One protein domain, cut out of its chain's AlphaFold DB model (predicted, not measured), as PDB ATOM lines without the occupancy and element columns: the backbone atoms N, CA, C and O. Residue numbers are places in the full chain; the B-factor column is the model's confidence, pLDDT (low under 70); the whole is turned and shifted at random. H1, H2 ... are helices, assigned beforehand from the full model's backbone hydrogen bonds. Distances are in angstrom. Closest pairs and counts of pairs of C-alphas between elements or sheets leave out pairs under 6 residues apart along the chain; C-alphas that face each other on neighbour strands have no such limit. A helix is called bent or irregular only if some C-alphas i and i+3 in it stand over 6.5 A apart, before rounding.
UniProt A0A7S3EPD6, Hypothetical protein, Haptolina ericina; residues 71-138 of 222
ATOM      1  N   MET A  71     478.820   2.871 606.486       77.88
ATOM      2  CA  MET A  71     479.206   2.188 605.255       77.88
ATOM      3  C   MET A  71     479.758   0.807 605.611       77.88
ATOM      4  O   MET A  71     480.601   0.666 606.498       77.88
ATOM      5  N   HIS A  72     479.323  -0.224 604.888       86.88
ATOM      6  CA  HIS A  72     479.946  -1.536 605.002       86.88
ATOM      7  C   HIS A  72     481.442  -1.413 604.637       86.88
ATOM      8  O   HIS A  72     481.755  -0.793 603.618       86.88
ATOM      9  N   PRO A  73     482.384  -1.994 605.406       85.69
ATOM     10  CA  PRO A  73     483.820  -1.798 605.183       85.69
ATOM     11  C   PRO A  73     484.275  -2.225 603.779       85.69
ATOM     12  O   PRO A  73     485.177  -1.606 603.222       85.69
ATOM     13  N   LEU A  74     483.604  -3.203 603.153       88.25
ATOM     14  CA  LEU A  74     483.883  -3.556 601.753       88.25
ATOM     15  C   LEU A  74     483.605  -2.417 600.771       88.25
ATOM     16  O   LEU A  74     484.336  -2.285 599.795       88.25
ATOM     17  N   SER A  75     482.594  -1.583 601.020       89.19
ATOM     18  CA  SER A  75     482.297  -0.436 600.157       89.19
ATOM     19  C   SER A  75     483.438   0.580 600.181       89.19
ATOM     20  O   SER A  75     483.761   1.177 599.156       89.19
ATOM     21  N   LEU A  76     484.099   0.729 601.333       90.38
ATOM     22  CA  LEU A  76     485.253   1.609 601.481       90.38
ATOM     23  C   LEU A  76     486.491   1.043 600.773       90.38
ATOM     24  O   LEU A  76     487.183   1.780 600.075       90.38
ATOM     25  N   VAL A  77     486.728  -0.271 600.875       91.56
ATOM     26  CA  VAL A  77     487.804  -0.933 600.117       91.56
ATOM     27  C   VAL A  77     487.572  -0.816 598.614       91.56
ATOM     28  O   VAL A  77     488.506  -0.511 597.876       91.56
ATOM     29  N   TYR A  78     486.331  -0.990 598.157       91.81
ATOM     30  CA  TYR A  78     485.982  -0.855 596.745       91.81
ATOM     31  C   TYR A  78     486.226   0.567 596.217       91.81
ATOM     32  O   TYR A  78     486.687   0.733 595.092       91.81
ATOM     33  N   ALA A  79     485.984   1.592 597.040       91.00
ATOM     34  CA  ALA A  79     486.297   2.978 596.694       91.00
ATOM     35  C   ALA A  79     487.808   3.284 596.730       91.00
ATOM     36  O   ALA A  79     488.294   4.082 595.930       91.00
ATOM     37  N   PHE A  80     488.564   2.648 597.630       88.75
ATOM     38  CA  PHE A  80     490.004   2.874 597.792       88.75
ATOM     39  C   PHE A  80     490.856   2.153 596.739       88.75
ATOM     40  O   PHE A  80     491.831   2.710 596.234       88.75
ATOM     41  N   SER A  81     490.472   0.929 596.369       92.25
ATOM     42  CA  SER A  81     491.208   0.088 595.421       92.25
ATOM     43  C   SER A  81     491.560   0.786 594.094       92.25
ATOM     44  O   SER A  81     492.722   0.696 593.691       92.25
ATOM     45  N   PRO A  82     490.649   1.506 593.404       92.31
ATOM     46  CA  PRO A  82     491.006   2.189 592.162       92.31
ATOM     47  C   PRO A  82     491.999   3.333 592.385       92.31
ATOM     48  O   PRO A  82     492.885   3.525 591.558       92.31
ATOM     49  N   ALA A  83     491.909   4.060 593.503       93.19
ATOM     50  CA  ALA A  83     492.855   5.129 593.825       93.19
ATOM     51  C   ALA A  83     494.265   4.581 594.119       93.19
ATOM     52  O   ALA A  83     495.264   5.160 593.683       93.19
ATOM     53  N   ALA A  84     494.355   3.436 594.803       93.12
ATOM     54  CA  ALA A  84     495.622   2.756 595.062       93.12
ATOM     55  C   ALA A  84     496.282   2.264 593.763       93.12
ATOM     56  O   ALA A  84     497.461   2.522 593.533       93.12
ATOM     57  N   VAL A  85     495.518   1.628 592.867       94.50
ATOM     58  CA  VAL A  85     496.040   1.195 591.560       94.50
ATOM     59  C   VAL A  85     496.444   2.401 590.715       94.50
ATOM     60  O   VAL A  85     497.532   2.409 590.153       94.50
ATOM     61  N   LEU A  86     495.624   3.452 590.663       95.94
ATOM     62  CA  LEU A  86     495.912   4.630 589.845       95.94
ATOM     63  C   LEU A  86     497.164   5.393 590.309       95.94
ATOM     64  O   LEU A  86     497.831   6.014 589.489       95.94
ATOM     65  N   SER A  87     497.493   5.342 591.600       94.62
ATOM     66  CA  SER A  87     498.690   5.990 592.151       94.62
ATOM     67  C   SER A  87     499.942   5.118 592.053       94.62
ATOM     68  O   SER A  87     501.008   5.621 591.696       94.62
ATOM     69  N   LEU A  88     499.833   3.817 592.332       92.75
ATOM     70  CA  LEU A  88     500.987   2.916 592.386       92.75
ATOM     71  C   LEU A  88     501.355   2.320 591.026       92.75
ATOM     72  O   LEU A  88     502.536   2.115 590.764       92.75
ATOM     73  N   LEU A  89     500.383   2.074 590.143       93.62
ATOM     74  CA  LEU A  89     500.637   1.458 588.838       93.62
ATOM     75  C   LEU A  89     501.556   2.312 587.945       93.62
ATOM     76  O   LEU A  89     502.515   1.756 587.412       93.62
ATOM     77  N   PRO A  90     501.358   3.639 587.790       94.81
ATOM     78  CA  PRO A  90     502.264   4.453 586.980       94.81
ATOM     79  C   PRO A  90     503.679   4.476 587.556       94.81
ATOM     80  O   PRO A  90     504.654   4.407 586.815       94.81
ATOM     81  N   LEU A  91     503.791   4.543 588.885       94.81
ATOM     82  CA  LEU A  91     505.079   4.555 589.565       94.81
ATOM     83  C   LEU A  91     505.819   3.226 589.377       94.81
ATOM     84  O   LEU A  91     507.007   3.236 589.062       94.81
ATOM     85  N   ALA A  92     505.110   2.103 589.504       93.00
ATOM     86  CA  ALA A  92     505.656   0.773 589.258       93.00
ATOM     87  C   ALA A  92     506.149   0.629 587.812       93.00
ATOM     88  O   ALA A  92     507.264   0.167 587.590       93.00
ATOM     89  N   LEU A  93     505.375   1.102 586.827       92.94
ATOM     90  CA  LEU A  93     505.783   1.066 585.420       92.94
ATOM     91  C   LEU A  93     507.016   1.939 585.142       92.94
ATOM     92  O   LEU A  93     507.896   1.533 584.396       92.94
ATOM     93  N   ILE A  94     507.125   3.123 585.744       95.38
ATOM     94  CA  ILE A  94     508.299   3.988 585.533       95.38
ATOM     95  C   ILE A  94     509.564   3.377 586.148       95.38
ATOM     96  O   ILE A  94     510.658   3.577 585.624       95.38
ATOM     97  N   ARG A  95     509.430   2.674 587.276       94.56
ATOM     98  CA  ARG A  95     510.574   2.171 588.044       94.56
ATOM     99  C   ARG A  95     511.048   0.795 587.597       94.56
ATOM    100  O   ARG A  95     512.251   0.603 587.516       94.56
ATOM    101  N   GLU A  96     510.127  -0.115 587.306       93.06
ATOM    102  CA  GLU A  96     510.421  -1.553 587.218       93.06
ATOM    103  C   GLU A  96     510.056  -2.148 585.842       93.06
ATOM    104  O   GLU A  96     510.255  -3.337 585.613       93.06
ATOM    105  N   ALA A  97     509.500  -1.372 584.894       89.25
ATOM    106  CA  ALA A  97     509.004  -1.947 583.633       89.25
ATOM    107  C   ALA A  97     510.095  -2.576 582.753       89.25
ATOM    108  O   ALA A  97     509.801  -3.520 582.022       89.25
ATOM    109  N   ALA A  98     511.328  -2.059 582.799       87.44
ATOM    110  CA  ALA A  98     512.443  -2.618 582.036       87.44
ATOM    111  C   ALA A  98     512.824  -4.011 582.559       87.44
ATOM    112  O   ALA A  98     512.861  -4.965 581.784       87.44
ATOM    113  N   ASP A  99     512.980  -4.133 583.878       86.94
ATOM    114  CA  ASP A  99     513.295  -5.397 584.548       86.94
ATOM    115  C   ASP A  99     512.173  -6.424 584.334       86.94
ATOM    116  O   ASP A  99     512.424  -7.601 584.075       86.94
ATOM    117  N   PHE A 100     510.914  -5.971 584.344       83.69
ATOM    118  CA  PHE A 100     509.760  -6.834 584.083       83.69
ATOM    119  C   PHE A 100     509.745  -7.392 582.652       83.69
ATOM    120  O   PHE A 100     509.356  -8.541 582.437       83.69
ATOM    121  N   TYR A 101     510.164  -6.594 581.664       84.31
ATOM    122  CA  TYR A 101     510.239  -7.019 580.263       84.31
ATOM    123  C   TYR A 101     511.347  -8.052 580.034       84.31
ATOM    124  O   TYR A 101     511.151  -9.018 579.293       84.31
ATOM    125  N   GLU A 102     512.488  -7.872 580.693       85.25
ATOM    126  CA  GLU A 102     513.614  -8.804 580.633       85.25
ATOM    127  C   GLU A 102     513.273 -10.128 581.341       85.25
ATOM    128  O   GLU A 102     513.515 -11.216 580.805       85.25
ATOM    129  N   TYR A 103     512.584 -10.052 582.484       79.69
ATOM    130  CA  TYR A 103     512.094 -11.218 583.224       79.69
ATOM    131  C   TYR A 103     511.043 -12.019 582.436       79.69
ATOM    132  O   TYR A 103     511.083 -13.250 582.406       79.69
ATOM    133  N   ALA A 104     510.137 -11.332 581.729       78.88
ATOM    134  CA  ALA A 104     509.090 -11.966 580.925       78.88
ATOM    135  C   ALA A 104     509.626 -12.774 579.728       78.88
ATOM    136  O   ALA A 104     508.951 -13.696 579.270       78.88
ATOM    137  N   GLN A 105     510.814 -12.441 579.215       81.06
ATOM    138  CA  GLN A 105     511.446 -13.183 578.117       81.06
ATOM    139  C   GLN A 105     512.299 -14.363 578.585       81.06
ATOM    140  O   GLN A 105     512.503 -15.302 577.817       81.06
ATOM    141  N   THR A 106     512.806 -14.311 579.816       75.50
ATOM    142  CA  THR A 106     513.889 -15.197 580.256       75.50
ATOM    143  C   THR A 106     513.389 -16.416 581.037       75.50
ATOM    144  O   THR A 106     514.061 -17.446 581.013       75.50
ATOM    145  N   ASP A 107     512.220 -16.353 581.695       68.06
ATOM    146  CA  ASP A 107     511.936 -17.278 582.802       68.06
ATOM    147  C   ASP A 107     510.643 -18.117 582.725       68.06
ATOM    148  O   ASP A 107     509.547 -17.646 582.424       68.06
ATOM    149  N   CYS A 108     510.775 -19.393 583.113       65.75
ATOM    150  CA  CYS A 108     509.696 -20.388 583.233       65.75
ATOM    151  C   CYS A 108     508.946 -20.319 584.584       65.75
ATOM    152  O   CYS A 108     507.982 -21.054 584.806       65.75
ATOM    153  N   TRP A 109     509.388 -19.450 585.500       69.50
ATOM    154  CA  TRP A 109     508.926 -19.363 586.894       69.50
ATOM    155  C   TRP A 109     507.817 -18.327 587.125       69.50
ATOM    156  O   TRP A 109     507.420 -18.094 588.270       69.50
ATOM    157  N   GLY A 110     507.263 -17.740 586.058       77.94
ATOM    158  CA  GLY A 110     506.224 -16.707 586.150       77.94
ATOM    159  C   GLY A 110     505.011 -17.123 586.994       77.94
ATOM    160  O   GLY A 110     504.467 -16.308 587.733       77.94
ATOM    161  N   ILE A 111     504.640 -18.409 586.976       82.00
ATOM    162  CA  ILE A 111     503.532 -18.943 587.787       82.00
ATOM    163  C   ILE A 111     503.843 -18.849 589.289       82.00
ATOM    164  O   ILE A 111     502.965 -18.491 590.071       82.00
ATOM    165  N   SER A 112     505.083 -19.118 589.703       85.69
ATOM    166  CA  SER A 112     505.499 -19.031 591.108       85.69
ATOM    167  C   SER A 112     505.520 -17.586 591.601       85.69
ATOM    168  O   SER A 112     505.081 -17.318 592.718       85.69
ATOM    169  N   VAL A 113     505.969 -16.649 590.760       86.12
ATOM    170  CA  VAL A 113     505.969 -15.211 591.079       86.12
ATOM    171  C   VAL A 113     504.543 -14.681 591.194       86.12
ATOM    172  O   VAL A 113     504.210 -14.037 592.187       86.12
ATOM    173  N   VAL A 114     503.671 -15.008 590.235       86.62
ATOM    174  CA  VAL A 114     502.240 -14.668 590.302       86.62
ATOM    175  C   VAL A 114     501.587 -15.317 591.527       86.62
ATOM    176  O   VAL A 114     500.791 -14.673 592.208       86.62
ATOM    177  N   GLY A 115     501.967 -16.552 591.860       90.88
ATOM    178  CA  GLY A 115     501.543 -17.251 593.070       90.88
ATOM    179  C   GLY A 115     501.914 -16.485 594.340       90.88
ATOM    180  O   GLY A 115     501.026 -16.123 595.112       90.88
ATOM    181  N   LEU A 116     503.193 -16.157 594.538       91.06
ATOM    182  CA  LEU A 116     503.653 -15.370 595.691       91.06
ATOM    183  C   LEU A 116     503.000 -13.983 595.746       91.06
ATOM    184  O   LEU A 116     502.565 -13.554 596.816       91.06
ATOM    185  N   ALA A 117     502.879 -13.305 594.603       90.75
ATOM    186  CA  ALA A 117     502.225 -12.005 594.510       90.75
ATOM    187  C   ALA A 117     500.743 -12.088 594.902       90.75
ATOM    188  O   ALA A 117     500.254 -11.239 595.643       90.75
ATOM    189  N   SER A 118     500.032 -13.135 594.471       93.38
ATOM    190  CA  SER A 118     498.627 -13.354 594.831       93.38
ATOM    191  C   SER A 118     498.444 -13.625 596.327       93.38
ATOM    192  O   SER A 118     497.503 -13.112 596.938       93.38
ATOM    193  N   VAL A 119     499.373 -14.364 596.942       95.56
ATOM    194  CA  VAL A 119     499.386 -14.608 598.389       95.56
ATOM    195  C   VAL A 119     499.617 -13.290 599.127       95.56
ATOM    196  O   VAL A 119     498.812 -12.929 599.985       95.56
ATOM    197  N   GLY A 120     500.635 -12.518 598.741       94.06
ATOM    198  CA  GLY A 120     500.903 -11.196 599.315       94.06
ATOM    199  C   GLY A 120     499.721 -10.231 599.171       94.06
ATOM    200  O   GLY A 120     499.329  -9.587 600.145       94.06
ATOM    201  N   ALA A 121     499.089 -10.188 597.994       92.56
ATOM    202  CA  ALA A 121     497.898  -9.380 597.741       92.56
ATOM    203  C   ALA A 121     496.713  -9.805 598.624       92.56
ATOM    204  O   ALA A 121     496.017  -8.952 599.172       92.56
ATOM    205  N   SER A 122     496.518 -11.112 598.820       94.44
ATOM    206  CA  SER A 122     495.469 -11.647 599.695       94.44
ATOM    207  C   SER A 122     495.713 -11.280 601.160       94.44
ATOM    208  O   SER A 122     494.795 -10.816 601.839       94.44
ATOM    209  N   LEU A 123     496.953 -11.416 601.645       92.88
ATOM    210  CA  LEU A 123     497.343 -10.988 602.992       92.88
ATOM    211  C   LEU A 123     497.148  -9.478 603.187       92.88
ATOM    212  O   LEU A 123     496.577  -9.062 604.195       92.88
ATOM    213  N   GLY A 124     497.560  -8.662 602.213       91.12
ATOM    214  CA  GLY A 124     497.358  -7.212 602.239       91.12
ATOM    215  C   GLY A 124     495.878  -6.821 602.246       91.12
ATOM    216  O   GLY A 124     495.472  -5.944 603.007       91.12
ATOM    217  N   PHE A 125     495.049  -7.513 601.463       90.94
ATOM    218  CA  PHE A 125     493.602  -7.305 601.439       90.94
ATOM    219  C   PHE A 125     492.947  -7.650 602.782       90.94
ATOM    220  O   PHE A 125     492.160  -6.860 603.305       90.94
ATOM    221  N   VAL A 126     493.304  -8.790 603.383       92.12
ATOM    222  CA  VAL A 126     492.810  -9.173 604.717       92.12
ATOM    223  C   VAL A 126     493.273  -8.176 605.779       92.12
ATOM    224  O   VAL A 126     492.476  -7.812 606.642       92.12
ATOM    225  N   LEU A 127     494.511  -7.681 605.697       91.38
ATOM    226  CA  LEU A 127     495.032  -6.651 606.598       91.38
ATOM    227  C   LEU A 127     494.215  -5.358 606.497       91.38
ATOM    228  O   LEU A 127     493.782  -4.842 607.526       91.38
ATOM    229  N   ILE A 128     493.940  -4.877 605.279       90.94
ATOM    230  CA  ILE A 128     493.112  -3.682 605.067       90.94
ATOM    231  C   ILE A 128     491.695  -3.891 605.623       90.94
ATOM    232  O   ILE A 128     491.147  -3.004 606.275       90.94
ATOM    233  N   LEU A 129     491.101  -5.072 605.423       89.94
ATOM    234  CA  LEU A 129     489.768  -5.377 605.941       89.94
ATOM    235  C   LEU A 129     489.737  -5.465 607.463       89.94
ATOM    236  O   LEU A 129     488.796  -4.960 608.077       89.94
ATOM    237  N   ALA A 130     490.742  -6.096 608.069       88.31
ATOM    238  CA  ALA A 130     490.872  -6.191 609.515       88.31
ATOM    239  C   ALA A 130     491.021  -4.797 610.136       88.31
ATOM    240  O   ALA A 130     490.331  -4.477 611.103       88.31
ATOM    241  N   GLU A 131     491.850  -3.949 609.530       85.25
ATOM    242  CA  GLU A 131     492.059  -2.572 609.964       85.25
ATOM    243  C   GLU A 131     490.756  -1.775 609.890       85.25
ATOM    244  O   GLU A 131     490.288  -1.258 610.904       85.25
ATOM    245  N   LEU A 132     490.076  -1.789 608.742       88.75
ATOM    246  CA  LEU A 132     488.790  -1.111 608.587       88.75
ATOM    247  C   LEU A 132     487.707  -1.674 609.511       88.75
ATOM    248  O   LEU A 132     486.873  -0.918 610.004       88.75
ATOM    249  N   ARG A 133     487.702  -2.979 609.797       86.62
ATOM    250  CA  ARG A 133     486.738  -3.575 610.732       86.62
ATOM    251  C   ARG A 133     486.958  -3.084 612.160       86.62
ATOM    252  O   ARG A 133     485.979  -2.798 612.846       86.62
ATOM    253  N   VAL A 134     488.211  -2.968 612.597       85.12
ATOM    254  CA  VAL A 134     488.559  -2.421 613.916       85.12
ATOM    255  C   VAL A 134     488.205  -0.936 614.001       85.12
ATOM    256  O   VAL A 134     487.653  -0.509 615.014       85.12
ATOM    257  N   VAL A 135     488.427  -0.163 612.932       85.06
ATOM    258  CA  VAL A 135     488.011   1.252 612.844       85.06
ATOM    259  C   VAL A 135     486.516   1.405 613.111       85.06
ATOM    260  O   VAL A 135     486.117   2.269 613.881       85.06
ATOM    261  N   GLN A 136     485.680   0.556 612.506       83.25
ATOM    262  CA  GLN A 136     484.222   0.650 612.660       83.25
ATOM    263  C   GLN A 136     483.739   0.339 614.087       83.25
ATOM    264  O   GLN A 136     482.638   0.733 614.460       83.25
ATOM    265  N   LEU A 137     484.533  -0.391 614.873       80.88
ATOM    266  CA  LEU A 137     484.165  -0.847 616.216       80.88
ATOM    267  C   LEU A 137     484.850  -0.052 617.335       80.88
ATOM    268  O   LEU A 137     484.544  -0.276 618.505       80.88
ATOM    269  N   SER A 138     485.774   0.854 617.005       83.56
ATOM    270  CA  SER A 138     486.610   1.550 617.985       83.56
ATOM    271  C   SER A 138     486.534   3.071 617.856       83.56
ATOM    272  O   SER A 138     486.234   3.626 616.803       83.56
TER     273      SER A 138
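What this domain is: This is residues 71 to 138 of the 222 residues of the protein "Hypothetical protein" of Haptolina ericina (UniProt A0A7S3EPD6). What shape is this? It is a long, open frame: bent helix H1 makes one side with H1a and an end with H1b, and H2 runs back to meet H1a at the other end. What builds it? The printed part has 68 residues with two named helices, H1 then H2, which hold 62 of them; its class is all helix, and it is loose, with a radius of gyration of the C-alphas of 15.8 A and spans of 49 by 23 by 15 A.

Where its parts are: Where is H1? Assigned as one helix by its hydrogen bonds, residues 73 to 106, it begins at C-alpha 73 (483.820, -1.798, 605.183) but is bent: C-alphas 95 and 98 are 7.9 A apart. Its arms are H1a, residues 73 to 95, 32.0 A, and H1b, residues 98 to 106, 12.8 A. H1a is irregular, with C-alphas 79 and 82 6.6 A apart. Where is H2? It spans residues 110 to 137, 40.5 A, ending at C-alpha 137 (484.165, -0.847, 616.216).

How they stand to each other: How do the arms stand? H1a and H1b are about perpendicular, at 87 degrees. What meets H2? H1a touches H2 with residues 73 to 77 alone, the closest C-alphas being those of Pro 73 and Leu 132, 6.1 A, at a steep tilt of 42 degrees, opposite ways. Are the backbones paired? Every O i to N i+4 pair is within hydrogen-bond range in H1b and H2, and 15 of 19 in H1a.

The domain as a whole: How large is it? The farthest C-alphas, of Thr 106 and Ser 138, are 49.5 A apart. Is it unbroken? The printed part has no cut, and residues 107 to 109 have pLDDT under 70.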